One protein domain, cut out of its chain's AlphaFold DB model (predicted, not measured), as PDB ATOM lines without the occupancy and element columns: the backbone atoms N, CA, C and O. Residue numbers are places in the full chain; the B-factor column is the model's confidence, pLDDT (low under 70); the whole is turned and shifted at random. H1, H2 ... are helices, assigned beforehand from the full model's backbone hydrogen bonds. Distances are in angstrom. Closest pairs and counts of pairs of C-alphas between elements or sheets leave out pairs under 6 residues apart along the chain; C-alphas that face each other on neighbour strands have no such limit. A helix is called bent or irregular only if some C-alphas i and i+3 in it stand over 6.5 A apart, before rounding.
ATOM      1  N   SER A   2      82.870 144.940 123.732       30.25
ATOM      2  CA  SER A   2      81.730 145.620 123.094       30.25
ATOM      3  C   SER A   2      80.393 144.894 123.220       30.25
ATOM      4  O   SER A   2      80.247 143.754 122.787       30.25
ATOM      5  N   THR A   3      79.405 145.629 123.719       38.16
ATOM      6  CA  THR A   3      77.971 145.389 123.569       38.16
ATOM      7  C   THR A   3      77.604 145.308 122.091       38.16
ATOM      8  O   THR A   3      77.570 146.313 121.384       38.16
ATOM      9  N   SER A   4      77.352 144.106 121.575       40.62
ATOM     10  CA  SER A   4      76.867 143.953 120.202       40.62
ATOM     11  C   SER A   4      75.350 144.113 120.189       40.62
ATOM     12  O   SER A   4      74.624 143.130 120.111       40.62
ATOM     13  N   HIS A   5      74.869 145.357 120.241       49.41
ATOM     14  CA  HIS A   5      73.507 145.642 119.798       49.41
ATOM     15  C   HIS A   5      73.365 145.153 118.351       49.41
ATOM     16  O   HIS A   5      74.216 145.455 117.511       49.41
ATOM     17  N   ALA A   6      72.317 144.381 118.060       52.94
ATOM     18  CA  ALA A   6      71.937 144.025 116.697       52.94
ATOM     19  C   ALA A   6      71.400 145.281 115.986       52.94
ATOM     20  O   ALA A   6      70.199 145.506 115.898       52.94
ATOM     21  N   THR A   7      72.313 146.146 115.560       54.09
ATOM     22  CA  THR A   7      72.061 147.299 114.696       54.09
ATOM     23  C   THR A   7      72.412 146.922 113.257       54.09
ATOM     24  O   THR A   7      73.075 145.909 113.021       54.09
ATOM     25  N   SER A   8      72.002 147.734 112.273       57.94
ATOM     26  CA  SER A   8      72.372 147.474 110.869       57.94
ATOM     27  C   SER A   8      73.897 147.381 110.673       57.94
ATOM     28  O   SER A   8      74.369 146.586 109.868       57.94
ATOM     29  N   GLU A   9      74.675 148.096 111.493       64.88
ATOM     30  CA  GLU A   9      76.141 148.117 111.447       64.88
ATOM     31  C   GLU A   9      76.796 146.808 111.917       64.88
ATOM     32  O   GLU A   9      77.916 146.490 111.516       64.88
ATOM     33  N   THR A  10      76.122 146.019 112.760       70.88
ATOM     34  CA  THR A  10      76.628 144.716 113.227       70.88
ATOM     35  C   THR A  10      75.969 143.535 112.518       70.88
ATOM     36  O   THR A  10      76.384 142.390 112.727       70.88
ATOM     37  N   PHE A  11      74.989 143.803 111.649       74.25
ATOM     38  CA  PHE A  11      74.200 142.801 110.941       74.25
ATOM     39  C   PHE A  11      75.071 141.824 110.154       74.25
ATOM     40  O   PHE A  11      74.974 140.625 110.381       74.25
ATOM     41  N   ASP A  12      75.981 142.317 109.312       78.12
ATOM     42  CA  ASP A  12      76.831 141.473 108.461       78.12
ATOM     43  C   ASP A  12      77.666 140.474 109.267       78.12
ATOM     44  O   ASP A  12      77.794 139.301 108.910       78.12
ATOM     45  N   ARG A  13      78.224 140.927 110.393       82.62
ATOM     46  CA  ARG A  13      79.022 140.081 111.282       82.62
ATOM     47  C   ARG A  13      78.150 139.037 111.975       82.62
ATOM     48  O   ARG A  13      78.516 137.863 112.002       82.62
ATOM     49  N   ASN A  14      77.006 139.455 112.511       79.44
ATOM     50  CA  ASN A  14      76.097 138.569 113.237       79.44
ATOM     51  C   ASN A  14      75.450 137.543 112.292       79.44
ATOM     52  O   ASN A  14      75.351 136.372 112.640       79.44
ATOM     53  N   ALA A  15      75.088 137.955 111.075       81.06
ATOM     54  CA  ALA A  15      74.550 137.092 110.032       81.06
ATOM     55  C   ALA A  15      75.577 136.040 109.594       81.06
ATOM     56  O   ALA A  15      75.245 134.863 109.513       81.06
ATOM     57  N   ARG A  16      76.844 136.427 109.385       81.69
ATOM     58  CA  ARG A  16      77.918 135.470 109.069       81.69
ATOM     59  C   ARG A  16      78.138 134.454 110.186       81.69
ATOM     60  O   ARG A  16      78.281 133.272 109.897       81.69
ATOM     61  N   ALA A  17      78.141 134.898 111.443       82.50
ATOM     62  CA  ALA A  17      78.276 134.002 112.590       82.50
ATOM     63  C   ALA A  17      77.086 133.031 112.698       82.50
ATOM     64  O   ALA A  17      77.288 131.836 112.888       82.50
ATOM     65  N   ALA A  18      75.861 133.524 112.504       78.44
ATOM     66  CA  ALA A  18      74.644 132.717 112.515       78.44
ATOM     67  C   ALA A  18      74.582 131.702 111.358       78.44
ATOM     68  O   ALA A  18      74.143 130.574 111.552       78.44
ATOM     69  N   LEU A  19      75.047 132.073 110.161       80.00
ATOM     70  CA  LEU A  19      75.121 131.171 109.005       80.00
ATOM     71  C   LEU A  19      76.198 130.089 109.161       80.00
ATOM     72  O   LEU A  19      76.082 129.022 108.560       80.00
ATOM     73  N   ALA A  20      77.239 130.355 109.952       85.12
ATOM     74  CA  ALA A  20      78.278 129.381 110.270       85.12
ATOM     75  C   ALA A  20      77.843 128.357 111.335       85.12
ATOM     76  O   ALA A  20      78.528 127.349 111.506       85.12
ATOM     77  N   ASP A  21      76.724 128.583 112.034       88.38
ATOM     78  CA  ASP A  21      76.143 127.622 112.971       88.38
ATOM     79  C   ASP A  21      75.320 126.571 112.197       88.38
ATOM     80  O   ASP A  21      74.248 126.884 111.668       88.38
ATOM     81  N   PRO A  22      75.778 125.305 112.122       84.25
ATOM     82  CA  PRO A  22      75.110 124.271 111.338       84.25
ATOM     83  C   PRO A  22      73.729 123.893 111.893       84.25
ATOM     84  O   PRO A  22      72.869 123.460 111.122       84.25
ATOM     85  N   VAL A  23      73.491 124.068 113.198       86.25
ATOM     86  CA  VAL A  23      72.191 123.802 113.829       86.25
ATOM     87  C   VAL A  23      71.204 124.896 113.442       86.25
ATOM     88  O   VAL A  23      70.112 124.591 112.956       86.25
ATOM     89  N   LEU A  24      71.595 126.164 113.597       81.50
ATOM     90  CA  LEU A  24      70.753 127.305 113.236       81.50
ATOM     91  C   LEU A  24      70.476 127.346 111.728       81.50
ATOM     92  O   LEU A  24      69.332 127.527 111.310       81.50
ATOM     93  N   HIS A  25      71.502 127.110 110.912       80.81
ATOM     94  CA  HIS A  25      71.379 127.050 109.461       80.81
ATOM     95  C   HIS A  25      70.449 125.911 109.010       80.81
ATOM     96  O   HIS A  25      69.565 126.123 108.176       80.81
ATOM     97  N   GLY A  26      70.581 124.716 109.599       83.44
ATOM     98  CA  GLY A  26      69.689 123.587 109.330       83.44
ATOM     99  C   GLY A  26      68.239 123.857 109.747       83.44
ATOM    100  O   GLY A  26      67.313 123.579 108.984       83.44
ATOM    101  N   ALA A  27      68.029 124.451 110.926       83.56
ATOM    102  CA  ALA A  27      66.702 124.818 111.414       83.56
ATOM    103  C   ALA A  27      66.022 125.871 110.524       83.56
ATOM    104  O   ALA A  27      64.852 125.710 110.174       83.56
ATOM    105  N   LEU A  28      66.760 126.910 110.111       84.25
ATOM    106  CA  LEU A  28      66.254 127.963 109.228       84.25
ATOM    107  C   LEU A  28      65.848 127.405 107.861       84.25
ATOM    108  O   LEU A  28      64.766 127.722 107.369       84.25
ATOM    109  N   ARG A  29      66.681 126.539 107.274       83.50
ATOM    110  CA  ARG A  29      66.375 125.876 106.001       83.50
ATOM    111  C   ARG A  29      65.105 125.034 106.094       83.50
ATOM    112  O   ARG A  29      64.208 125.193 105.273       83.50
ATOM    113  N   ASN A  30      64.990 124.199 107.125       85.50
ATOM    114  CA  ASN A  30      63.806 123.364 107.333       85.50
ATOM    115  C   ASN A  30      62.534 124.204 107.528       85.50
ATOM    116  O   ASN A  30      61.469 123.853 107.017       85.50
ATOM    117  N   LEU A  31      62.628 125.324 108.252       84.94
ATOM    118  CA  LEU A  31      61.523 126.273 108.404       84.94
ATOM    119  C   LEU A  31      61.122 126.897 107.066       84.94
ATOM    120  O   LEU A  31      59.936 126.893 106.744       84.94
ATOM    121  N   ALA A  32      62.084 127.382 106.281       86.12
ATOM    122  CA  ALA A  32      61.821 127.982 104.975       86.12
ATOM    123  C   ALA A  32      61.153 126.982 104.016       86.12
ATOM    124  O   ALA A  32      60.085 127.269 103.470       86.12
ATOM    125  N   ASP A  33      61.722 125.781 103.886       86.75
ATOM    126  CA  ASP A  33      61.206 124.733 103.001       86.75
ATOM    127  C   ASP A  33      59.802 124.284 103.440       86.75
ATOM    128  O   ASP A  33      58.864 124.225 102.639       86.75
ATOM    129  N   SER A  34      59.614 124.026 104.740       88.81
ATOM    130  CA  SER A  34      58.315 123.593 105.265       88.81
ATOM    131  C   SER A  34      57.247 124.681 105.175       88.81
ATOM    132  O   SER A  34      56.088 124.357 104.910       88.81
ATOM    133  N   PHE A  35      57.601 125.956 105.347       88.94
ATOM    134  CA  PHE A  35      56.667 127.069 105.201       88.94
ATOM    135  C   PHE A  35      56.163 127.185 103.762       88.94
ATOM    136  O   PHE A  35      54.953 127.281 103.550       88.94
ATOM    137  N   VAL A  36      57.063 127.116 102.774       89.94
ATOM    138  CA  VAL A  36      56.697 127.169 101.350       89.94
ATOM    139  C   VAL A  36      55.758 126.018 100.991       89.94
ATOM    140  O   VAL A  36      54.695 126.255 100.417       89.94
ATOM    141  N   ILE A  37      56.096 124.790 101.395       91.69
ATOM    142  CA  ILE A  37      55.274 123.604 101.117       91.69
ATOM    143  C   ILE A  37      53.909 123.703 101.808       91.69
ATOM    144  O   ILE A  37      52.875 123.482 101.179       91.69
ATOM    145  N   ARG A  38      53.874 124.067 103.097       91.56
ATOM    146  CA  ARG A  38      52.617 124.211 103.853       91.56
ATOM    147  C   ARG A  38      51.728 125.295 103.259       91.56
ATOM    148  O   ARG A  38      50.526 125.084 103.146       91.56
ATOM    149  N   ARG A  39      52.310 126.426 102.852       90.44
ATOM    150  CA  ARG A  39      51.584 127.508 102.183       90.44
ATOM    151  C   ARG A  39      51.005 127.039 100.851       90.44
ATOM    152  O   ARG A  39      49.831 127.289 100.604       90.44
ATOM    153  N   ALA A  40      51.794 126.355 100.025       90.50
ATOM    154  CA  ALA A  40      51.330 125.823  98.746       90.50
ATOM    155  C   ALA A  40      50.173 124.828  98.931       90.50
ATOM    156  O   ALA A  40      49.149 124.948  98.266       90.50
ATOM    157  N   ASN A  41      50.289 123.910  99.895       92.50
ATOM    158  CA  ASN A  41      49.226 122.957 100.218       92.50
ATOM    159  C   ASN A  41      47.962 123.653 100.740       92.50
ATOM    160  O   ASN A  41      46.859 123.290 100.344       92.50
ATOM    161  N   ALA A  42      48.109 124.669 101.598       90.31
ATOM    162  CA  ALA A  42      46.981 125.447 102.102       90.31
ATOM    163  C   ALA A  42      46.252 126.183 100.966       90.31
ATOM    164  O   ALA A  42      45.028 126.113 100.884       90.31
ATOM    165  N   ILE A  43      47.003 126.815 100.055       91.25
ATOM    166  CA  ILE A  43      46.461 127.460  98.851       91.25
ATOM    167  C   ILE A  43      45.711 126.441  97.987       91.25
ATOM    168  O   ILE A  43      44.557 126.672  97.644       91.25
ATOM    169  N   ALA A  44      46.323 125.289  97.706       90.44
ATOM    170  CA  ALA A  44      45.696 124.233  96.914       90.44
ATOM    171  C   ALA A  44      44.413 123.686  97.571       90.44
ATOM    172  O   ALA A  44      43.461 123.341  96.876       90.44
ATOM    173  N   SER A  45      44.363 123.634  98.906       90.62
ATOM    174  CA  SER A  45      43.181 123.184  99.653       90.62
ATOM    175  C   SER A  45      42.049 124.214  99.731       90.62
ATOM    176  O   SER A  45      40.919 123.843 100.038       90.62
ATOM    177  N   ALA A  46      42.322 125.494  99.456       83.88
ATOM    178  CA  ALA A  46      41.349 126.580  99.578       83.88
ATOM    179  C   ALA A  46      40.336 126.640  98.414       83.88
ATOM    180  O   ALA A  46      39.398 127.435  98.459       83.88
ATOM    181  N   GLY A  47      40.501 125.801  97.384       86.06
ATOM    182  CA  GLY A  47      39.665 125.811  96.186       86.06
ATOM    183  C   GLY A  47      39.957 127.038  95.323       86.06
ATOM    184  O   GLY A  47      40.938 127.049  94.586       86.06
TER     185      GLY A  47
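Overview. This is residues 2 to 47 of the 161 residues of the protein "LUD_dom domain-containing protein" of Acidobacteria bacterium (UniProt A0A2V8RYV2). One long helix, H2, makes most of the length, and a shorter helix, H1, meets it at its beginning to form an L, with the tight link at the corner and a tail of residues 2 to 7 before H1. The two helices do not cross, and most of H2 sticks out with nothing beside it, residues 29 to 45 among it. The printed part has 46 residues with two named helices, H1 then H2 along the chain, and no named strand; the class is all helix. The whole is extended, with a radius of gyration of the C-alphas of 16.1 A and spans of 53 by 22 by 13 A.

Along the chain. H2 is residues 22 to 45, 34.0 A from first to last C-alpha, from C-alpha 22 at (75.110, 124.271, 111.338) to C-alpha 45 at (43.181, 123.184, 99.653). H1 is residues 8 to 19, 16.6 A long in the same measure, beginning with C-alpha 8 at (72.372, 147.474, 110.869). H1 is irregular: C-alphas 9 and 12 are 7.3 A apart.

Arrangement. H2 and H1 touch only at the corner by their link, and only just, with 3 pairs of C-alphas within 8 A. H2 touches H1 with residues 24 to 25 alone, and H1 touches H2 with residues 18 to 19 alone; the closest C-alphas of the two helices are those of Leu 19 and His 25, 5.6 A apart. Their lines are about perpendicular, at 88 degrees, and their centres are 22.7 A apart. In H2 every O i to N i+4 pair is within hydrogen-bond range; in H1 6 of 8 are.

Size, cuts and confidence. The outline is a rod, and the two C-alphas farthest apart, those of Ser 2 and Gly 47, are 53.7 A from each other. The printed part has no cut, and the link from H1 to H2, two residues, is tight. Residues 7 to 12, 20 to 27 and 29 to 47 stand free. The mean pLDDT of the printed part is 78.7, and residues 2 to 9 are under 70.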